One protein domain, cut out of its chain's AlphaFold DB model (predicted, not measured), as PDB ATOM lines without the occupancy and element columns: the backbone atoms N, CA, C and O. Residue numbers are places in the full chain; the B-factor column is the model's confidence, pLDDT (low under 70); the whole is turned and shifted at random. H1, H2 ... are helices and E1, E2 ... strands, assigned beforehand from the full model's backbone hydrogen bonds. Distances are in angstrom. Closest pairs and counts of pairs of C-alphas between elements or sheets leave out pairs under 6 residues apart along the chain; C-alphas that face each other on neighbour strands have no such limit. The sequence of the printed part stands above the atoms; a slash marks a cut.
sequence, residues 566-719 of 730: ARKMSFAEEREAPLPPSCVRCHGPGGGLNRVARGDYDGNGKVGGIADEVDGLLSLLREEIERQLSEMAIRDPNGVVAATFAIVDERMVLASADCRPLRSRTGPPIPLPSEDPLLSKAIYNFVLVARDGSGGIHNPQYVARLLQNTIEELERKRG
ATOM      1  N   ALA A 566     -47.248   8.412 -48.772       81.25
ATOM      2  CA  ALA A 566     -47.885   8.857 -47.529       81.25
ATOM      3  C   ALA A 566     -47.802   7.846 -46.365       81.25
ATOM      4  O   ALA A 566     -47.681   8.235 -45.201       81.25
ATOM      5  N   ARG A 567     -47.842   6.540 -46.662       85.06
ATOM      6  CA  ARG A 567     -47.790   5.460 -45.655       85.06
ATOM      7  C   ARG A 567     -46.409   5.229 -45.047       85.06
ATOM      8  O   ARG A 567     -46.302   4.560 -44.028       85.06
ATOM      9  N   LYS A 568     -45.356   5.750 -45.678       81.31
ATOM     10  CA  LYS A 568     -43.966   5.594 -45.223       81.31
ATOM     11  C   LYS A 568     -43.466   6.811 -44.431       81.31
ATOM     12  O   LYS A 568     -42.305   6.836 -44.043       81.31
ATOM     13  N   MET A 569     -44.318   7.822 -44.233       78.69
ATOM     14  CA  MET A 569     -43.967   9.073 -43.555       78.69
ATOM     15  C   MET A 569     -43.903   8.856 -42.039       78.69
ATOM     16  O   MET A 569     -44.810   8.238 -41.484       78.69
ATOM     17  N   SER A 570     -42.855   9.357 -41.382       80.88
ATOM     18  CA  SER A 570     -42.633   9.203 -39.938       80.88
ATOM     19  C   SER A 570     -41.758  10.333 -39.398       80.88
ATOM     20  O   SER A 570     -40.788  10.694 -40.060       80.88
ATOM     21  N   PHE A 571     -42.059  10.810 -38.188       85.00
ATOM     22  CA  PHE A 571     -41.219  11.744 -37.421       85.00
ATOM     23  C   PHE A 571     -40.631  11.099 -36.151       85.00
ATOM     24  O   PHE A 571     -40.530  11.705 -35.081       85.00
ATOM     25  N   ALA A 572     -40.311   9.801 -36.226       84.44
ATOM     26  CA  ALA A 572     -39.787   9.043 -35.087       84.44
ATOM     27  C   ALA A 572     -38.449   9.591 -34.566       84.44
ATOM     28  O   ALA A 572     -38.220   9.611 -33.359       84.44
ATOM     29  N   GLU A 573     -37.592  10.075 -35.460       80.81
ATOM     30  CA  GLU A 573     -36.284  10.618 -35.090       80.81
ATOM     31  C   GLU A 573     -36.425  11.919 -34.301       80.81
ATOM     32  O   GLU A 573     -35.774  12.097 -33.273       80.81
ATOM     33  N   GLU A 574     -37.321  12.808 -34.727       84.19
ATOM     34  CA  GLU A 574     -37.616  14.066 -34.047       84.19
ATOM     35  C   GLU A 574     -38.214  13.835 -32.654       84.19
ATOM     36  O   GLU A 574     -37.902  14.582 -31.721       84.19
ATOM     37  N   ARG A 575     -39.041  12.789 -32.498       87.19
ATOM     38  CA  ARG A 575     -39.635  12.396 -31.210       87.19
ATOM     39  C   ARG A 575     -38.599  12.010 -30.167       87.19
ATOM     40  O   ARG A 575     -38.722  12.404 -29.008       87.19
ATOM     41  N   GLU A 576     -37.606  11.234 -30.580       86.44
ATOM     42  CA  GLU A 576     -36.614  10.643 -29.681       86.44
ATOM     43  C   GLU A 576     -35.367  11.523 -29.517       86.44
ATOM     44  O   GLU A 576     -34.567  11.316 -28.599       86.44
ATOM     45  N   ALA A 577     -35.196  12.531 -30.378       84.25
ATOM     46  CA  ALA A 577     -34.010  13.367 -30.376       84.25
ATOM     47  C   ALA A 577     -33.859  14.189 -29.079       84.25
ATOM     48  O   ALA A 577     -34.795  14.874 -28.641       84.25
ATOM     49  N   PRO A 578     -32.652  14.215 -28.482       85.88
ATOM     50  CA  PRO A 578     -32.356  15.110 -27.371       85.88
ATOM     51  C   PRO A 578     -32.390  16.569 -27.836       85.88
ATOM     52  O   PRO A 578     -32.125  16.863 -29.002       85.88
ATOM     53  N   LEU A 579     -32.663  17.498 -26.914       85.06
ATOM     54  CA  LEU A 579     -32.698  18.926 -27.231       85.06
ATOM     55  C   LEU A 579     -31.309  19.429 -27.689       85.06
ATOM     56  O   LEU A 579     -30.361  19.393 -26.895       85.06
ATOM     57  N   PRO A 580     -31.155  19.926 -28.933       81.19
ATOM     58  CA  PRO A 580     -29.874  20.434 -29.415       81.19
ATOM     59  C   PRO A 580     -29.425  21.708 -28.671       81.19
ATOM     60  O   PRO A 580     -30.270  22.490 -28.222       81.19
ATOM     61  N   PRO A 581     -28.107  21.995 -28.602       82.06
ATOM     62  CA  PRO A 581     -27.589  23.206 -27.955       82.06
ATOM     63  C   PRO A 581     -28.166  24.518 -28.507       82.06
ATOM     64  O   PRO A 581     -28.331  25.479 -27.755       82.06
ATOM     65  N   SER A 582     -28.515  24.563 -29.797       84.38
ATOM     66  CA  SER A 582     -29.153  25.729 -30.417       84.38
ATOM     67  C   SER A 582     -30.498  26.072 -29.766       84.38
ATOM     68  O   SER A 582     -30.780  27.244 -29.526       84.38
ATOM     69  N   CYS A 583     -31.283  25.065 -29.376       86.88
ATOM     70  CA  CYS A 583     -32.575  25.250 -28.718       86.88
ATOM     71  C   CYS A 583     -32.432  25.658 -27.241       86.88
ATOM     72  O   CYS A 583     -33.230  26.450 -26.735       86.88
ATOM     73  N   VAL A 584     -31.398  25.158 -26.549       87.06
ATOM     74  CA  VAL A 584     -31.139  25.436 -25.119       87.06
ATOM     75  C   VAL A 584     -30.984  26.934 -24.841       87.06
ATOM     76  O   VAL A 584     -31.386  27.403 -23.778       87.06
ATOM     77  N   ARG A 585     -30.468  27.705 -25.808       84.12
ATOM     78  CA  ARG A 585     -30.263  29.159 -25.680       84.12
ATOM     79  C   ARG A 585     -31.552  29.936 -25.387       84.12
ATOM     80  O   ARG A 585     -31.484  30.956 -24.711       84.12
ATOM     81  N   CYS A 586     -32.700  29.445 -25.858       87.19
ATOM     82  CA  CYS A 586     -34.003  30.093 -25.670       87.19
ATOM     83  C   CYS A 586     -34.953  29.282 -24.777       87.19
ATOM     84  O   CYS A 586     -35.776  29.859 -24.073       87.19
ATOM     85  N   HIS A 587     -34.852  27.949 -24.796       89.06
ATOM     86  CA  HIS A 587     -35.762  27.058 -24.066       89.06
ATOM     87  C   HIS A 587     -35.223  26.574 -22.713       89.06
ATOM     88  O   HIS A 587     -35.966  25.942 -21.963       89.06
ATOM     89  N   GLY A 588     -33.959  26.869 -22.393       89.00
ATOM     90  CA  GLY A 588     -33.270  26.333 -21.221       89.00
ATOM     91  C   GLY A 588     -32.816  24.877 -21.406       89.00
ATOM     92  O   GLY A 588     -33.168  24.224 -22.394       89.00
ATOM     93  N   PRO A 589     -31.982  24.358 -20.489       86.06
ATOM     94  CA  PRO A 589     -31.519  22.975 -20.541       86.06
ATOM     95  C   PRO A 589     -32.637  21.988 -20.169       86.06
ATOM     96  O   PRO A 589     -33.502  22.288 -19.348       86.06
ATOM     97  N   GLY A 590     -32.568  20.775 -20.726       79.81
ATOM     98  CA  GLY A 590     -33.461  19.662 -20.391       79.81
ATOM     99  C   GLY A 590     -34.623  19.434 -21.371       79.81
ATOM    100  O   GLY A 590     -35.140  20.353 -22.013       79.81
ATOM    101  N   GLY A 591     -35.046  18.169 -21.457       83.94
ATOM    102  CA  GLY A 591     -36.080  17.688 -22.378       83.94
ATOM    103  C   GLY A 591     -35.538  17.209 -23.731       83.94
ATOM    104  O   GLY A 591     -34.329  17.189 -23.966       83.94
ATOM    105  N   GLY A 592     -36.456  16.805 -24.610       87.81
ATOM    106  CA  GLY A 592     -36.184  16.433 -26.001       87.81
ATOM    107  C   GLY A 592     -36.554  17.540 -26.989       87.81
ATOM    108  O   GLY A 592     -37.127  18.567 -26.606       87.81
ATOM    109  N   LEU A 593     -36.235  17.316 -28.263       88.62
ATOM    110  CA  LEU A 593     -36.645  18.176 -29.374       88.62
ATOM    111  C   LEU A 593     -38.180  18.212 -29.507       88.62
ATOM    112  O   LEU A 593     -38.766  19.281 -29.691       88.62
ATOM    113  N   ASN A 594     -38.830  17.067 -29.302       92.56
ATOM    114  CA  ASN A 594     -40.280  16.926 -29.232       92.56
ATOM    115  C   ASN A 594     -40.851  17.435 -27.894       92.56
ATOM    116  O   ASN A 594     -41.202  16.674 -26.991       92.56
ATOM    117  N   ARG A 595     -40.893  18.760 -27.732       90.75
ATOM    118  CA  ARG A 595     -41.420  19.398 -26.516       90.75
ATOM    119  C   ARG A 595     -42.936  19.249 -26.416       90.75
ATOM    120  O   ARG A 595     -43.619  19.291 -27.431       90.75
ATOM    121  N   VAL A 596     -43.444  19.168 -25.184       92.19
ATOM    122  CA  VAL A 596     -44.881  19.073 -24.868       92.19
ATOM    123  C   VAL A 596     -45.678  20.157 -25.601       92.19
ATOM    124  O   VAL A 596     -45.353  21.348 -25.512       92.19
ATOM    125  N   ALA A 597     -46.714  19.744 -26.325       92.19
ATOM    126  CA  ALA A 597     -47.605  20.636 -27.045       92.19
ATOM    127  C   ALA A 597     -48.469  21.470 -26.083       92.19
ATOM    128  O   ALA A 597     -48.630  21.167 -24.902       92.19
ATOM    129  N   ARG A 598     -49.072  22.557 -26.584       90.88
ATOM    130  CA  ARG A 598     -49.967  23.400 -25.762       90.88
ATOM    131  C   ARG A 598     -51.367  22.800 -25.592       90.88
ATOM    132  O   ARG A 598     -52.220  23.430 -24.959       90.88
ATOM    133  N   GLY A 599     -51.622  21.632 -26.160       92.25
ATOM    134  CA  GLY A 599     -52.814  20.830 -25.948       92.25
ATOM    135  C   GLY A 599     -52.892  19.689 -26.949       92.25
ATOM    136  O   GLY A 599     -52.062  19.613 -27.848       92.25
ATOM    137  N   ASP A 600     -53.905  18.862 -26.740       94.94
ATOM    138  CA  ASP A 600     -54.264  17.703 -27.552       94.94
ATOM    139  C   ASP A 600     -54.829  18.200 -28.886       94.94
ATOM    140  O   ASP A 600     -55.975  18.644 -28.948       94.94
ATOM    141  N   TYR A 601     -53.998  18.282 -29.917       95.06
ATOM    142  CA  TYR A 601     -54.381  18.816 -31.219       95.06
ATOM    143  C   TYR A 601     -54.934  17.744 -32.152       95.06
ATOM    144  O   TYR A 601     -55.693  18.106 -33.051       95.06
ATOM    145  N   ASP A 602     -54.594  16.471 -31.959       94.62
ATOM    146  CA  ASP A 602     -55.147  15.363 -32.747       94.62
ATOM    147  C   ASP A 602     -56.449  14.783 -32.157       94.62
ATOM    148  O   ASP A 602     -57.187  14.089 -32.852       94.62
ATOM    149  N   GLY A 603     -56.794  15.137 -30.918       94.50
ATOM    150  CA  GLY A 603     -58.046  14.772 -30.260       94.50
ATOM    151  C   GLY A 603     -58.044  13.367 -29.670       94.50
ATOM    152  O   GLY A 603     -59.123  12.822 -29.421       94.50
ATOM    153  N   ASN A 604     -56.870  12.770 -29.455       94.12
ATOM    154  CA  ASN A 604     -56.733  11.406 -28.942       94.12
ATOM    155  C   ASN A 604     -56.929  11.294 -27.410       94.12
ATOM    156  O   ASN A 604     -56.857  10.196 -26.845       94.12
ATOM    157  N   GLY A 605     -57.184  12.414 -26.725       94.75
ATOM    158  CA  GLY A 605     -57.386  12.499 -25.280       94.75
ATOM    159  C   GLY A 605     -56.095  12.634 -24.467       94.75
ATOM    160  O   GLY A 605     -56.149  12.586 -23.234       94.75
ATOM    161  N   LYS A 606     -54.933  12.785 -25.111       94.94
ATOM    162  CA  LYS A 606     -53.621  12.947 -24.472       94.94
ATOM    163  C   LYS A 606     -52.910  14.156 -25.064       94.94
ATOM    164  O   LYS A 606     -52.956  14.386 -26.256       94.94
ATOM    165  N   VAL A 607     -52.199  14.897 -24.214       94.62
ATOM    166  CA  VAL A 607     -51.288  15.954 -24.670       94.62
ATOM    167  C   VAL A 607     -49.891  15.358 -24.796       94.62
ATOM    168  O   VAL A 607     -49.243  15.087 -23.780       94.62
ATOM    169  N   GLY A 608     -49.455  15.124 -26.028       92.62
ATOM    170  CA  GLY A 608     -48.116  14.659 -26.369       92.62
ATOM    171  C   GLY A 608     -47.121  15.803 -26.577       92.62
ATOM    172  O   GLY A 608     -47.336  16.955 -26.181       92.62
ATOM    173  N   GLY A 609     -45.988  15.483 -27.195       94.31
ATOM    174  CA  GLY A 609     -45.089  16.471 -27.773       94.31
ATOM    175  C   GLY A 609     -45.595  16.997 -29.120       94.31
ATOM    176  O   GLY A 609     -46.479  16.417 -29.738       94.31
ATOM    177  N   ILE A 610     -45.034  18.111 -29.591       93.81
ATOM    178  CA  ILE A 610     -45.425  18.756 -30.857       93.81
ATOM    179  C   ILE A 610     -45.413  17.775 -32.041       93.81
ATOM    180  O   ILE A 610     -46.360  17.779 -32.823       93.81
ATOM    181  N   ALA A 611     -44.383  16.937 -32.163       93.19
ATOM    182  CA  ALA A 611     -44.295  15.944 -33.229       93.19
ATOM    183  C   ALA A 611     -45.327  14.818 -33.048       93.19
ATOM    184  O   ALA A 611     -45.853  14.329 -34.036       93.19
ATOM    185  N   ASP A 612     -45.674  14.435 -31.813       94.75
ATOM    186  CA  ASP A 612     -46.736  13.441 -31.576       94.75
ATOM    187  C   ASP A 612     -48.088  13.952 -32.094       94.75
ATOM    188  O   ASP A 612     -48.774  13.261 -32.843       94.75
ATOM    189  N   GLU A 613     -48.431  15.194 -31.746       95.50
ATOM    190  CA  GLU A 613     -49.678  15.838 -32.164       95.50
ATOM    191  C   GLU A 613     -49.768  16.009 -33.690       95.50
ATOM    192  O   GLU A 613     -50.822  15.819 -34.301       95.50
ATOM    193  N   VAL A 614     -48.657  16.379 -34.334       94.62
ATOM    194  CA  VAL A 614     -48.602  16.552 -35.792       94.62
ATOM    195  C   VAL A 614     -48.684  15.205 -36.512       94.62
ATOM    196  O   VAL A 614     -49.397  15.110 -37.514       94.62
ATOM    197  N   ASP A 615     -48.037  14.156 -36.004       93.44
ATOM    198  CA  ASP A 615     -48.139  12.800 -36.559       93.44
ATOM    199  C   ASP A 615     -49.546  12.227 -36.431       93.44
ATOM    200  O   ASP A 615     -50.025  11.571 -37.362       93.44
ATOM    201  N   GLY A 616     -50.219  12.493 -35.309       94.38
ATOM    202  CA  GLY A 616     -51.621  12.145 -35.105       94.38
ATOM    203  C   GLY A 616     -52.520  12.810 -36.144       94.38
ATOM    204  O   GLY A 616     -53.238  12.129 -36.880       94.38
ATOM    205  N   LEU A 617     -52.397  14.130 -36.306       96.00
ATOM    206  CA  LEU A 617     -53.144  14.888 -37.314       96.00
ATOM    207  C   LEU A 617     -52.861  14.427 -38.751       96.00
ATOM    208  O   LEU A 617     -53.785  14.299 -39.555       96.00
ATOM    209  N   LEU A 618     -51.601  14.152 -39.099       95.50
ATOM    210  CA  LEU A 618     -51.259  13.603 -40.413       95.50
ATOM    211  C   LEU A 618     -51.837  12.200 -40.604       95.50
ATOM    212  O   LEU A 618     -52.287  11.880 -41.702       95.50
ATOM    213  N   SER A 619     -51.865  11.372 -39.561       94.31
ATOM    214  CA  SER A 619     -52.455  10.033 -39.633       94.31
ATOM    215  C   SER A 619     -53.960  10.098 -39.889       94.31
ATOM    216  O   SER A 619     -54.420   9.454 -40.831       94.31
ATOM    217  N   LEU A 620     -54.691  10.952 -39.165       95.38
ATOM    218  CA  LEU A 620     -56.118  11.206 -39.398       95.38
ATOM    219  C   LEU A 620     -56.379  11.729 -40.818       95.38
ATOM    220  O   LEU A 620     -57.252  11.230 -41.528       95.38
ATOM    221  N   LEU A 621     -55.583  12.701 -41.274       95.69
ATOM    222  CA  LEU A 621     -55.713  13.246 -42.623       95.69
ATOM    223  C   LEU A 621     -55.419  12.194 -43.702       95.69
ATOM    224  O   LEU A 621     -56.116  12.133 -44.713       95.69
ATOM    225  N   ARG A 622     -54.401  11.351 -43.503       95.12
ATOM    226  CA  ARG A 622     -54.083  10.249 -44.418       95.12
ATOM    227  C   ARG A 622     -55.235   9.258 -44.494       95.12
ATOM    228  O   ARG A 622     -55.616   8.894 -45.598       95.12
ATOM    229  N   GLU A 623     -55.791   8.838 -43.362       94.75
ATOM    230  CA  GLU A 623     -56.936   7.919 -43.328       94.75
ATOM    231  C   GLU A 623     -58.144   8.491 -44.079       94.75
ATOM    232  O   GLU A 623     -58.789   7.785 -44.855       94.75
ATOM    233  N   GLU A 624     -58.414   9.787 -43.912       95.19
ATOM    234  CA  GLU A 624     -59.461  10.494 -44.649       95.19
ATOM    235  C   GLU A 624     -59.216  10.493 -46.165       95.19
ATOM    236  O   GLU A 624     -60.108  10.147 -46.945       95.19
ATOM    237  N   ILE A 625     -57.999  10.848 -46.584       94.50
ATOM    238  CA  ILE A 625     -57.591  10.874 -47.993       94.50
ATOM    239  C   ILE A 625     -57.691   9.478 -48.614       94.50
ATOM    240  O   ILE A 625     -58.288   9.318 -49.676       94.50
ATOM    241  N   GLU A 626     -57.110   8.464 -47.970       94.62
ATOM    242  CA  GLU A 626     -57.076   7.092 -48.485       94.62
ATOM    243  C   GLU A 626     -58.478   6.491 -48.585       94.62
ATOM    244  O   GLU A 626     -58.773   5.769 -49.543       94.62
ATOM    245  N   ARG A 627     -59.372   6.838 -47.652       93.25
ATOM    246  CA  ARG A 627     -60.781   6.454 -47.724       93.25
ATOM    247  C   ARG A 627     -61.461   7.055 -48.950       93.25
ATOM    248  O   ARG A 627     -62.058   6.307 -49.720       93.25
ATOM    249  N   GLN A 628     -61.331   8.365 -49.167       92.81
ATOM    250  CA  GLN A 628     -61.934   9.017 -50.336       92.81
ATOM    251  C   GLN A 628     -61.348   8.480 -51.648       92.81
ATOM    252  O   GLN A 628     -62.104   8.157 -52.556       92.81
ATOM    253  N   LEU A 629     -60.027   8.288 -51.738       92.50
ATOM    254  CA  LEU A 629     -59.390   7.693 -52.921       92.50
ATOM    255  C   LEU A 629     -59.904   6.276 -53.211       92.50
ATOM    256  O   LEU A 629     -60.189   5.948 -54.363       92.50
ATOM    257  N   SER A 630     -60.062   5.457 -52.169       90.81
ATOM    258  CA  SER A 630     -60.583   4.094 -52.304       90.81
ATOM    259  C   SER A 630     -62.045   4.084 -52.772       90.81
ATOM    260  O   SER A 630     -62.417   3.253 -53.601       90.81
ATOM    261  N   GLU A 631     -62.868   5.024 -52.294       90.75
ATOM    262  CA  GLU A 631     -64.273   5.187 -52.701       90.75
ATOM    263  C   GLU A 631     -64.426   5.624 -54.161       90.75
ATOM    264  O   GLU A 631     -65.384   5.225 -54.822       90.75
ATOM    265  N   MET A 632     -63.465   6.383 -54.700       90.12
ATOM    266  CA  MET A 632     -63.451   6.747 -56.121       90.12
ATOM    267  C   MET A 632     -63.213   5.542 -57.044       90.12
ATOM    268  O   MET A 632     -63.492   5.630 -58.238       90.12
ATOM    269  N   ALA A 633     -62.680   4.433 -56.513       91.12
ATOM    270  CA  ALA A 633     -62.446   3.180 -57.232       91.12
ATOM    271  C   ALA A 633     -61.656   3.334 -58.552       91.12
ATOM    272  O   ALA A 633     -61.852   2.563 -59.496       91.12
ATOM    273  N   ILE A 634     -60.743   4.312 -58.617       91.75
ATOM    274  CA  ILE A 634     -59.884   4.553 -59.786       91.75
ATOM    275  C   ILE A 634     -58.927   3.373 -59.958       91.75
ATOM    276  O   ILE A 634     -58.331   2.906 -58.987       91.75
ATOM    277  N   ARG A 635     -58.767   2.895 -61.196       94.06
ATOM    278  CA  ARG A 635     -57.937   1.731 -61.526       94.06
ATOM    279  C   ARG A 635     -56.924   2.037 -62.614       94.06
ATOM    280  O   ARG A 635     -57.199   2.811 -63.530       94.06
ATOM    281  N   ASP A 636     -55.776   1.378 -62.531       93.69
ATOM    282  CA  ASP A 636     -54.849   1.282 -63.654       93.69
ATOM    283  C   ASP A 636     -55.349   0.256 -64.706       93.69
ATOM    284  O   ASP A 636     -56.311  -0.482 -64.457       93.69
ATOM    285  N   PRO A 637     -54.715   0.163 -65.890       94.75
ATOM    286  CA  PRO A 637     -55.079  -0.810 -66.925       94.75
ATOM    287  C   PRO A 637     -54.969  -2.284 -66.503       94.75
ATOM    288  O   PRO A 637     -55.541  -3.137 -67.176       94.75
ATOM    289  N   ASN A 638     -54.246  -2.588 -65.421       92.69
ATOM    290  CA  ASN A 638     -54.104  -3.936 -64.868       92.69
ATOM    291  C   ASN A 638     -55.146  -4.229 -63.772       92.69
ATOM    292  O   ASN A 638     -55.134  -5.307 -63.177       92.69
ATOM    293  N   GLY A 639     -56.047  -3.284 -63.489       93.44
ATOM    294  CA  GLY A 639     -57.098  -3.413 -62.484       93.44
ATOM    295  C   GLY A 639     -56.668  -3.070 -61.055       93.44
ATOM    296  O   GLY A 639     -57.493  -3.213 -60.145       93.44
ATOM    297  N   VAL A 640     -55.432  -2.597 -60.843       93.50
ATOM    298  CA  VAL A 640     -54.927  -2.164 -59.531       93.50
ATOM    299  C   VAL A 640     -55.646  -0.889 -59.112       93.50
ATOM    300  O   VAL A 640     -55.703   0.074 -59.873       93.50
ATOM    301  N   VAL A 641     -56.198  -0.884 -57.899       94.06
ATOM    302  CA  VAL A 641     -57.000   0.226 -57.369       94.06
ATOM    303  C   VAL A 641     -56.109   1.268 -56.696       94.06
ATOM    304  O   VAL A 641     -55.177   0.920 -55.965       94.06
ATOM    305  N   ALA A 642     -56.421   2.545 -56.915       94.31
ATOM    306  CA  ALA A 642     -55.849   3.655 -56.169       94.31
ATOM    307  C   ALA A 642     -56.312   3.588 -54.707       94.31
ATOM    308  O   ALA A 642     -57.507   3.620 -54.430       94.31
ATOM    309  N   ALA A 643     -55.365   3.502 -53.779       94.31
ATOM    310  CA  ALA A 643     -55.652   3.426 -52.344       94.31
ATOM    311  C   ALA A 643     -54.866   4.461 -51.525       94.31
ATOM    312  O   ALA A 643     -55.118   4.627 -50.339       94.31
ATOM    313  N   THR A 644     -53.894   5.137 -52.139       94.62
ATOM    314  CA  THR A 644     -53.079   6.192 -51.529       94.62
ATOM    315  C   THR A 644     -52.493   7.083 -52.631       94.62
ATOM    316  O   THR A 644     -52.884   6.987 -53.799       94.62
ATOM    317  N   PHE A 645     -51.543   7.943 -52.281       93.50
ATOM    318  CA  PHE A 645     -50.793   8.760 -53.229       93.50
ATOM    319  C   PHE A 645     -49.282   8.625 -53.020       93.50
ATOM    320  O   PHE A 645     -48.790   8.297 -51.935       93.50
ATOM    321  N   ALA A 646     -48.548   8.894 -54.091       92.56
ATOM    322  CA  ALA A 646     -47.098   8.955 -54.105       92.56
ATOM    323  C   ALA A 646     -46.621  10.250 -54.764       92.56
ATOM    324  O   ALA A 646     -47.401  10.977 -55.380       92.56
ATOM    325  N   ILE A 647     -45.329  10.530 -54.635       87.12
ATOM    326  CA  ILE A 647     -44.666  11.646 -55.291       87.12
ATOM    327  C   ILE A 647     -43.619  11.091 -56.245       87.12
ATOM    328  O   ILE A 647     -42.715  10.362 -55.834       87.12
ATOM    329  N   VAL A 648     -43.764  11.430 -57.522       84.25
ATOM    330  CA  VAL A 648     -42.868  11.020 -58.605       84.25
ATOM    331  C   VAL A 648     -42.503  12.273 -59.380       84.25
ATOM    332  O   VAL A 648     -43.395  12.988 -59.822       84.25
ATOM    333  N   ASP A 649     -41.206  12.560 -59.499       76.50
ATOM    334  CA  ASP A 649     -40.694  13.740 -60.211       76.50
ATOM    335  C   ASP A 649     -41.373  15.053 -59.773       76.50
ATOM    336  O   ASP A 649     -41.790  15.869 -60.588       76.50
ATOM    337  N   GLU A 650     -41.515  15.227 -58.452       79.00
ATOM    338  CA  GLU A 650     -42.180  16.379 -57.817       79.00
ATOM    339  C   GLU A 650     -43.663  16.564 -58.195       79.00
ATOM    340  O   GLU A 650     -44.237  17.631 -57.979       79.00
ATOM    341  N   ARG A 651     -44.321  15.508 -58.685       82.56
ATOM    342  CA  ARG A 651     -45.769  15.463 -58.920       82.56
ATOM    343  C   ARG A 651     -46.457  14.466 -58.002       82.56
ATOM    344  O   ARG A 651     -45.960  13.362 -57.779       82.56
ATOM    345  N   MET A 652     -47.614  14.854 -57.482       88.81
ATOM    346  CA  MET A 652     -48.506  14.013 -56.692       88.81
ATOM    347  C   MET A 652     -49.314  13.115 -57.631       88.81
ATOM    348  O   MET A 652     -50.014  13.589 -58.526       88.81
ATOM    349  N   VAL A 653     -49.218  11.806 -57.425       92.62
ATOM    350  CA  VAL A 653     -49.792  10.788 -58.310       92.62
ATOM    351  C   VAL A 653     -50.537   9.735 -57.502       92.62
ATOM    352  O   VAL A 653     -50.225   9.497 -56.332       92.62
ATOM    353  N   LEU A 654     -51.517   9.079 -58.119       94.38
ATOM    354  CA  LEU A 654     -52.237   7.971 -57.500       94.38
ATOM    355  C   LEU A 654     -51.309   6.775 -57.295       94.38
ATOM    356  O   LEU A 654     -50.498   6.440 -58.161       94.38
ATOM    357  N   ALA A 655     -51.456   6.103 -56.157       94.81
ATOM    358  CA  ALA A 655     -50.676   4.929 -55.809       94.81
ATOM    359  C   ALA A 655     -51.542   3.823 -55.196       94.81
ATOM    360  O   ALA A 655     -52.613   4.052 -54.626       94.81
ATOM    361  N   SER A 656     -51.066   2.594 -55.342       93.50
ATOM    362  CA  SER A 656     -51.665   1.401 -54.759       93.50
ATOM    363  C   SER A 656     -51.393   1.327 -53.256       93.50
ATOM    364  O   SER A 656     -50.536   2.027 -52.715       93.50
ATOM    365  N   ALA A 657     -52.086   0.415 -52.571       91.31
ATOM    366  CA  ALA A 657     -51.925   0.197 -51.134       91.31
ATOM    367  C   ALA A 657     -50.479  -0.156 -50.714       91.31
ATOM    368  O   ALA A 657     -50.080   0.135 -49.586       91.31
ATOM    369  N   ASP A 658     -49.689  -0.749 -51.612       89.88
ATOM    370  CA  ASP A 658     -48.272  -1.081 -51.419       89.88
ATOM    371  C   ASP A 658     -47.308   0.024 -51.899       89.88
ATOM    372  O   ASP A 658     -46.114  -0.221 -52.080       89.88
ATOM    373  N   CYS A 659     -47.800   1.258 -52.060       90.31
ATOM    374  CA  CYS A 659     -47.022   2.438 -52.447       90.31
ATOM    375  C   CYS A 659     -46.382   2.354 -53.843       90.31
ATOM    376  O   CYS A 659     -45.308   2.921 -54.063       90.31
ATOM    377  N   ARG A 660     -47.018   1.674 -54.806       91.81
ATOM    378  CA  ARG A 660     -46.591   1.714 -56.213       91.81
ATOM    379  C   ARG A 660     -47.422   2.750 -56.970       91.81
ATOM    380  O   ARG A 660     -48.649   2.665 -56.923       91.81
ATOM    381  N   PRO A 661     -46.804   3.712 -57.679       93.56
ATOM    382  CA  PRO A 661     -47.547   4.633 -58.534       93.56
ATOM    383  C   PRO A 661     -48.369   3.867 -59.573       93.56
ATOM    384  O   PRO A 661     -47.825   3.016 -60.284       93.56
ATOM    385  N   LEU A 662     -49.661   4.178 -59.678       94.44
ATOM    386  CA  LEU A 662     -50.505   3.671 -60.755       94.44
ATOM    387  C   LEU A 662     -50.037   4.285 -62.070       94.44
ATOM    388  O   LEU A 662     -49.679   5.463 -62.118       94.44
ATOM    389  N   ARG A 663     -50.069   3.502 -63.148       94.12
ATOM    390  CA  ARG A 663     -49.618   3.939 -64.473       94.12
ATOM    391  C   ARG A 663     -50.749   3.861 -65.481       94.12
ATOM    392  O   ARG A 663     -51.520   2.912 -65.495       94.12
ATOM    393  N   SER A 664     -50.838   4.863 -66.340       92.25
ATOM    394  CA  SER A 664     -51.748   4.854 -67.483       92.25
ATOM    395  C   SER A 664     -51.336   3.794 -68.514       92.25
ATOM    396  O   SER A 664     -50.236   3.240 -68.464       92.25
ATOM    397  N   ARG A 665     -52.193   3.543 -69.513       90.00
ATOM    398  CA  ARG A 665     -51.905   2.593 -70.605       90.00
ATOM    399  C   ARG A 665     -50.660   2.967 -71.415       90.00
ATOM    400  O   ARG A 665     -50.027   2.091 -71.991       90.00
ATOM    401  N   THR A 666     -50.316   4.252 -71.455       88.06
ATOM    402  CA  THR A 666     -49.124   4.764 -72.139       88.06
ATOM    403  C   THR A 666     -47.869   4.723 -71.262       88.06
ATOM    404  O   THR A 666     -46.783   4.987 -71.767       88.06
ATOM    405  N   GLY A 667     -47.987   4.379 -69.971       88.38
ATOM    406  CA  GLY A 667     -46.865   4.221 -69.038       88.38
ATOM    407  C   GLY A 667     -46.662   5.326 -67.982       88.38
ATOM    408  O   GLY A 667     -46.194   4.984 -66.890       88.38
ATOM    409  N   PRO A 668     -46.990   6.616 -68.213       89.12
ATOM    410  CA  PRO A 668     -46.860   7.662 -67.197       89.12
ATOM    411  C   PRO A 668     -47.700   7.407 -65.940       89.12
ATOM    412  O   PRO A 668     -48.776   6.804 -66.058       89.12
ATOM    413  N   PRO A 669     -47.252   7.884 -64.761       91.62
ATOM    414  CA  PRO A 669     -48.063   7.886 -63.549       91.62
ATOM    415  C   PRO A 669     -49.412   8.590 -63.743       91.62
ATOM    416  O   PRO A 669     -49.500   9.574 -64.477       91.62
ATOM    417  N   ILE A 670     -50.457   8.096 -63.081       91.75
ATOM    418  CA  ILE A 670     -51.786   8.724 -63.111       91.75
ATOM    419  C   ILE A 670     -51.808   9.883 -62.094       91.75
ATOM    420  O   ILE A 670     -51.543   9.630 -60.915       91.75
ATOM    421  N   PRO A 671     -52.109  11.132 -62.500       89.00
ATOM    422  CA  PRO A 671     -52.156  12.274 -61.586       89.00
ATOM    423  C   PRO A 671     -53.347  12.180 -60.627       89.00
ATOM    424  O   PRO A 671     -54.246  11.351 -60.798       89.00
ATOM    425  N   LEU A 672     -53.369  13.055 -59.621       87.06
ATOM    426  CA  LEU A 672     -54.547  13.202 -58.767       87.06
ATOM    427  C   LEU A 672     -55.789  13.627 -59.579       87.06
ATOM    428  O   LEU A 672     -55.654  14.308 -60.599       87.06
ATOM    429  N   PRO A 673     -57.006  13.263 -59.137       79.06
ATOM    430  CA  PRO A 673     -58.229  13.569 -59.873       79.06
ATOM    431  C   PRO A 673     -58.501  15.079 -59.906       79.06
ATOM    432  O   PRO A 673     -58.764  15.695 -58.872       79.06
ATOM    433  N   SER A 674     -58.492  15.677 -61.100       76.19
ATOM    434  CA  SER A 674     -58.754  17.113 -61.290       76.19
ATOM    435  C   SER A 674     -60.189  17.523 -60.941       76.19
ATOM    436  O   SER A 674     -60.420  18.661 -60.541       76.19
ATOM    437  N   GLU A 675     -61.136  16.590 -61.055       77.25
ATOM    438  CA  GLU A 675     -62.558  16.757 -60.708       77.25
ATOM    439  C   GLU A 675     -62.783  16.940 -59.194       77.25
ATOM    440  O   GLU A 675     -63.863  17.341 -58.762       77.25
ATOM    441  N   ASP A 676     -61.764  16.666 -58.372       83.50
ATOM    442  CA  ASP A 676     -61.822  16.768 -56.917       83.50
ATOM    443  C   ASP A 676     -60.772  17.754 -56.374       83.50
ATOM    444  O   ASP A 676     -59.746  17.371 -55.786       83.50
ATOM    445  N   PRO A 677     -60.999  19.067 -56.561       81.88
ATOM    446  CA  PRO A 677     -60.048  20.085 -56.138       81.88
ATOM    447  C   PRO A 677     -59.882  20.127 -54.615       81.88
ATOM    448  O   PRO A 677     -58.837  20.570 -54.141       81.88
ATOM    449  N   LEU A 678     -60.871  19.673 -53.832       87.94
ATOM    450  CA  LEU A 678     -60.760  19.622 -52.373       87.94
ATOM    451  C   LEU A 678     -59.758  18.546 -51.942       87.94
ATOM    452  O   LEU A 678     -58.846  18.838 -51.168       87.94
ATOM    453  N   LEU A 679     -59.881  17.335 -52.495       89.19
ATOM    454  CA  LEU A 679     -58.977  16.223 -52.203       89.19
ATOM    455  C   LEU A 679     -57.545  16.536 -52.643       89.19
ATOM    456  O   LEU A 679     -56.605  16.339 -51.877       89.19
ATOM    457  N   SER A 680     -57.375  17.119 -53.832       86.62
ATOM    458  CA  SER A 680     -56.055  17.521 -54.333       86.62
ATOM    459  C   SER A 680     -55.380  18.565 -53.431       86.62
ATOM    460  O   SER A 680     -54.185  18.478 -53.145       86.62
ATOM    461  N   LYS A 681     -56.137  19.544 -52.921       87.25
ATOM    462  CA  LYS A 681     -55.633  20.535 -51.954       87.25
ATOM    463  C   LYS A 681     -55.322  19.922 -50.585       87.25
ATOM    464  O   LYS A 681     -54.358  20.338 -49.949       87.25
ATOM    465  N   ALA A 682     -56.101  18.938 -50.140       92.31
ATOM    466  CA  ALA A 682     -55.833  18.236 -48.893       92.31
ATOM    467  C   ALA A 682     -54.556  17.388 -48.965       92.31
ATOM    468  O   ALA A 682     -53.726  17.454 -48.058       92.31
ATOM    469  N   ILE A 683     -54.353  16.675 -50.079       91.94
ATOM    470  CA  ILE A 683     -53.107  15.951 -50.357       91.94
ATOM    471  C   ILE A 683     -51.929  16.931 -50.409       91.94
ATOM    472  O   ILE A 683     -50.902  16.680 -49.783       91.94
ATOM    473  N   TYR A 684     -52.092  18.091 -51.053       89.62
ATOM    474  CA  TYR A 684     -51.075  19.146 -51.044       89.62
ATOM    475  C   TYR A 684     -50.704  19.580 -49.614       89.62
ATOM    476  O   TYR A 684     -49.521  19.643 -49.291       89.62
ATOM    477  N   ASN A 685     -51.685  19.846 -48.742       91.06
ATOM    478  CA  ASN A 685     -51.424  20.255 -47.354       91.06
ATOM    479  C   ASN A 685     -50.725  19.157 -46.545       91.06
ATOM    480  O   ASN A 685     -49.812  19.463 -45.779       91.06
ATOM    481  N   PHE A 686     -51.109  17.891 -46.743       93.31
ATOM    482  CA  PHE A 686     -50.402  16.756 -46.152       93.31
ATOM    483  C   PHE A 686     -48.931  16.757 -46.585       93.31
ATOM    484  O   PHE A 686     -48.032  16.709 -45.747       93.31
ATOM    485  N   VAL A 687     -48.679  16.855 -47.895       89.69
ATOM    486  CA  VAL A 687     -47.324  16.829 -48.462       89.69
ATOM    487  C   VAL A 687     -46.505  18.039 -48.009       89.69
ATOM    488  O   VAL A 687     -45.317  17.887 -47.748       89.69
ATOM    489  N   LEU A 688     -47.127  19.212 -47.863       88.94
ATOM    490  CA  LEU A 688     -46.482  20.439 -47.393       88.94
ATOM    491  C   LEU A 688     -45.880  20.241 -46.000       88.94
ATOM    492  O   LEU A 688     -44.697  20.498 -45.800       88.94
ATOM    493  N   VAL A 689     -46.687  19.758 -45.051       91.56
ATOM    494  CA  VAL A 689     -46.245  19.525 -43.669       91.56
ATOM    495  C   VAL A 689     -45.246  18.374 -43.607       91.56
ATOM    496  O   VAL A 689     -44.239  18.456 -42.910       91.56
ATOM    497  N   ALA A 690     -45.489  17.310 -44.369       89.19
ATOM    498  CA  ALA A 690     -44.608  16.156 -44.379       89.19
ATOM    499  C   ALA A 690     -43.209  16.475 -44.937       89.19
ATOM    500  O   ALA A 690     -42.204  16.056 -44.371       89.19
ATOM    501  N   ARG A 691     -43.129  17.243 -46.031       86.12
ATOM    502  CA  ARG A 691     -41.861  17.624 -46.675       86.12
ATOM    503  C   ARG A 691     -41.174  18.829 -46.048       86.12
ATOM    504  O   ARG A 691     -39.993  19.041 -46.312       86.12
ATOM    505  N   ASP A 692     -41.879  19.607 -45.231       89.50
ATOM    506  CA  ASP A 692     -41.237  20.555 -44.321       89.50
ATOM    507  C   ASP A 692     -40.241  19.830 -43.407       89.50
ATOM    508  O   ASP A 692     -39.125  20.312 -43.208       89.50
ATOM    509  N   GLY A 693     -40.616  18.632 -42.943       88.19
ATOM    510  CA  GLY A 693     -39.713  17.712 -42.255       88.19
ATOM    511  C   GLY A 693     -39.409  18.097 -40.807       88.19
ATOM    512  O   GLY A 693     -38.611  17.429 -40.169       88.19
ATOM    513  N   SER A 694     -40.023  19.152 -40.262       90.88
ATOM    514  CA  SER A 694     -39.702  19.633 -38.911       90.88
ATOM    515  C   SER A 694     -40.517  18.985 -37.787       90.88
ATOM    516  O   SER A 694     -40.391  19.403 -36.638       90.88
ATOM    517  N   GLY A 695     -41.431  18.054 -38.090       90.56
ATOM    518  CA  GLY A 695     -42.421  17.561 -37.118       90.56
ATOM    519  C   GLY A 695     -43.326  18.677 -36.574       90.56
ATOM    520  O   GLY A 695     -43.813  18.606 -35.452       90.56
ATOM    521  N   GLY A 696     -43.482  19.770 -37.332       91.38
ATOM    522  CA  GLY A 696     -44.205  20.976 -36.930       91.38
ATOM    523  C   GLY A 696     -43.389  21.998 -36.140       91.38
ATOM    524  O   GLY A 696     -43.912  23.073 -35.857       91.38
ATOM    525  N   ILE A 697     -42.118  21.736 -35.816       92.75
ATOM    526  CA  ILE A 697     -41.273  22.649 -35.029       92.75
ATOM    527  C   ILE A 697     -41.116  24.010 -35.706       92.75
ATOM    528  O   ILE A 697     -41.115  25.018 -35.002       92.75
ATOM    529  N   HIS A 698     -41.036  24.088 -37.038       92.19
ATOM    530  CA  HIS A 698     -40.943  25.380 -37.725       92.19
ATOM    531  C   HIS A 698     -42.120  26.300 -37.383       92.19
ATOM    532  O   HIS A 698     -41.912  27.493 -37.155       92.19
ATOM    533  N   ASN A 699     -43.340  25.754 -37.287       92.12
ATOM    534  CA  ASN A 699     -44.519  26.524 -36.904       92.12
ATOM    535  C   ASN A 699     -45.666  25.642 -36.356       92.12
ATOM    536  O   ASN A 699     -46.608  25.317 -37.088       92.12
ATOM    537  N   PRO A 700     -45.643  25.292 -35.053       90.75
ATOM    538  CA  PRO A 700     -46.564  24.299 -34.496       90.75
ATOM    539  C   PRO A 700     -48.034  24.717 -34.600       90.75
ATOM    540  O   PRO A 700     -48.911  23.909 -34.893       90.75
ATOM    541  N   GLN A 701     -48.307  26.005 -34.374       88.50
ATOM    542  CA  GLN A 701     -49.663  26.552 -34.392       88.50
ATOM    543  C   GLN A 701     -50.252  26.554 -35.801       88.50
ATOM    544  O   GLN A 701     -51.403  26.162 -35.992       88.50
ATOM    545  N   TYR A 702     -49.465  26.991 -36.782       88.75
ATOM    546  CA  TYR A 702     -49.886  27.009 -38.174       88.75
ATOM    547  C   TYR A 702     -50.153  25.600 -38.704       88.75
ATOM    548  O   TYR A 702     -51.208  25.366 -39.291       88.75
ATOM    549  N   VAL A 703     -49.232  24.663 -38.456       92.56
ATOM    550  CA  VAL A 703     -49.343  23.278 -38.929       92.56
ATOM    551  C   VAL A 703     -50.582  22.600 -38.349       92.56
ATOM    552  O   VAL A 703     -51.405  22.097 -39.113       92.56
ATOM    553  N   ALA A 704     -50.774  22.652 -37.027       93.12
ATOM    554  CA  ALA A 704     -51.942  22.045 -36.395       93.12
ATOM    555  C   ALA A 704     -53.253  22.644 -36.935       93.12
ATOM    556  O   ALA A 704     -54.172  21.916 -37.306       93.12
ATOM    557  N   ARG A 705     -53.315  23.974 -37.080       90.12
ATOM    558  CA  ARG A 705     -54.490  24.668 -37.625       90.12
ATOM    559  C   ARG A 705     -54.782  24.295 -39.080       90.12
ATOM    560  O   ARG A 705     -55.947  24.129 -39.440       90.12
ATOM    561  N   LEU A 706     -53.748  24.198 -39.918       91.00
ATOM    562  CA  LEU A 706     -53.873  23.815 -41.323       91.00
ATOM    563  C   LEU A 706     -54.432  22.395 -41.453       91.00
ATOM    564  O   LEU A 706     -55.370  22.176 -42.221       91.00
ATOM    565  N   LEU A 707     -53.889  21.446 -40.686       95.00
ATOM    566  CA  LEU A 707     -54.306  20.046 -40.736       95.00
ATOM    567  C   LEU A 707     -55.727  19.856 -40.194       95.00
ATOM    568  O   LEU A 707     -56.547  19.269 -40.894       95.00
ATOM    569  N   GLN A 708     -56.059  20.437 -39.034       94.31
ATOM    570  CA  GLN A 708     -57.423  20.410 -38.488       94.31
ATOM    571  C   GLN A 708     -58.438  20.982 -39.492       94.31
ATOM    572  O   GLN A 708     -59.454  20.355 -39.773       94.31
ATOM    573  N   ASN A 709     -58.152  22.142 -40.106       91.62
ATOM    574  CA  ASN A 709     -59.033  22.707 -41.138       91.62
ATOM    575  C   ASN A 709     -59.191  21.770 -42.341       91.62
ATOM    576  O   ASN A 709     -60.291  21.628 -42.865       91.62
ATOM    577  N   THR A 710     -58.102  21.135 -42.767       93.88
ATOM    578  CA  THR A 710     -58.109  20.241 -43.927       93.88
ATOM    579  C   THR A 710     -58.963  18.998 -43.673       93.88
ATOM    580  O   THR A 710     -59.788  18.654 -44.517       93.88
ATOM    581  N   ILE A 711     -58.802  18.359 -42.509       95.25
ATOM    582  CA  ILE A 711     -59.571  17.173 -42.102       95.25
ATOM    583  C   ILE A 711     -61.064  17.506 -42.058       95.25
ATOM    584  O   ILE A 711     -61.867  16.853 -42.718       95.25
ATOM    585  N   GLU A 712     -61.432  18.576 -41.353       93.12
ATOM    586  CA  GLU A 712     -62.837  18.943 -41.174       93.12
ATOM    587  C   GLU A 712     -63.546  19.270 -42.494       93.12
ATOM    588  O   GLU A 712     -64.732  18.987 -42.645       93.12
ATOM    589  N   GLU A 713     -62.852  19.887 -43.454       92.69
ATOM    590  CA  GLU A 713     -63.430  20.171 -44.771       92.69
ATOM    591  C   GLU A 713     -63.595  18.901 -45.616       92.69
ATOM    592  O   GLU A 713     -64.607  18.754 -46.306       92.69
ATOM    593  N   LEU A 714     -62.659  17.947 -45.531       93.19
ATOM    594  CA  LEU A 714     -62.819  16.641 -46.177       93.19
ATOM    595  C   LEU A 714     -63.997  15.848 -45.590       93.19
ATOM    596  O   LEU A 714     -64.765  15.251 -46.348       93.19
ATOM    597  N   GLU A 715     -64.177  15.878 -44.270       93.62
ATOM    598  CA  GLU A 715     -65.317  15.254 -43.590       93.62
ATOM    599  C   GLU A 715     -66.646  15.916 -43.976       93.62
ATOM    600  O   GLU A 715     -67.597  15.224 -44.357       93.62
ATOM    601  N   ARG A 716     -66.698  17.258 -43.968       92.75
ATOM    602  CA  ARG A 716     -67.879  18.028 -44.395       92.75
ATOM    603  C   ARG A 716     -68.288  17.698 -45.821       92.75
ATOM    604  O   ARG A 716     -69.477  17.523 -46.085       92.75
ATOM    605  N   LYS A 717     -67.327  17.573 -46.739       89.94
ATOM    606  CA  LYS A 717     -67.587  17.189 -48.134       89.94
ATOM    607  C   LYS A 717     -68.296  15.834 -48.245       89.94
ATOM    608  O   LYS A 717     -69.124  15.653 -49.131       89.94
ATOM    609  N   ARG A 718     -68.010  14.900 -47.337       91.31
ATOM    610  CA  ARG A 718     -68.693  13.600 -47.237       91.31
ATOM    611  C   ARG A 718     -70.032  13.647 -46.494       91.31
ATOM    612  O   ARG A 718     -70.658  12.607 -46.316       91.31
ATOM    613  N   GLY A 719     -70.476  14.821 -46.050       89.69
ATOM    614  CA  GLY A 719     -71.705  14.982 -45.273       89.69
ATOM    615  C   GLY A 719     -71.572  14.572 -43.804       89.69
ATOM    616  O   GLY A 719     -72.586  14.362 -43.144       89.69
TER     617      GLY A 719
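What this domain is: This is residues 566 to 719 of the 730 residues of a protein of Deltaproteobacteria bacterium ADurb.Bin207 (UniProt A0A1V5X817). A small hairpin of two strands, E1 and E2, sits toward one end of a bundle of three long helices, H3, H4 and H5, with E1 next to H3. At the other end of H3 lies the short helix H1, and H2 is set off beyond it, touching no helix; long loops fill out both ends of the elongated outline. The printed part has 154 residues, with five named helices and two named strands in the order H1 H2 H3 E1 E2 H4 H5; the sheet is antiparallel and the class is mostly helix. The whole is only just compact, close to loose, with a radius of gyration of the C-alphas of 17.4 A and spans of 58 by 34 by 20 A.

Where its parts are: Strand E1 covers residues 644 to 648 and E2 residues 651 to 655. The longest helix, H3, runs from residue 610 to 631, 31.9 A from C-alpha 610 at (-45.425, 18.756, -30.857) to C-alpha 631 at (-64.273, 5.187, -52.701). H4, residues 677 to 692, measures 22.2 A. H5, residues 700 to 717, measures 26.0 A and ends with C-alpha 717 at (-67.587, 17.189, -48.134). H1 is residues 572 to 576 and H2 residues 581 to 587.

How they stand to each other: E1 and E2 form an antiparallel hairpin at 140 degrees, with N 646 and O 653 within hydrogen-bond range at 2.9 A and N 644 and O 655 at 3.0 A. The closest C-alphas of H3 and E1, those of Glu 626 and Thr 644, are 5.1 A apart. E1 and H4 are near each other, with 6 pairs of C-alphas within 10 A. H3, H4 and H5 make an up and down bundle, each helix running against the one before it in the chain. H3 is the hub. It touches H5 at a shallow tilt of 22 degrees, the same way, closest at the C-alphas of Leu 621 and Ile 711, 5.5 A. With residues 618 to 625 alone it touches H4, opposite ways at a shallow tilt of 32 degrees, only just short of steep; the closest C-alphas, of Leu 618 and Phe 686, are 6.6 A apart. H4 and H5 are a helical hairpin and touch at 23 degrees, a shallow tilt, closest at the C-alphas of Ala 682 and Thr 710, 5.8 A. H1 and H3 only just touch, with 3 pairs of C-alphas within 8 A, the closest those of Arg 575 and Ala 611 at 6.2 A. H2 and H3 are apart. Each O i to N i+4 pair is within hydrogen-bond range in H1, H3, H4 and H5; in H2 1 of 3 is, beside 2 of 4 O i to N i+3 pairs.

The domain as a whole: The two C-alphas farthest apart, of Gly 588 and Arg 665, are 57.9 A apart. The printed part has no cut. The links H2 to H3, H3 to E1 and E2 to H4 are long. The mean pLDDT of the printed part is 90.1, and no printed residue is under 70.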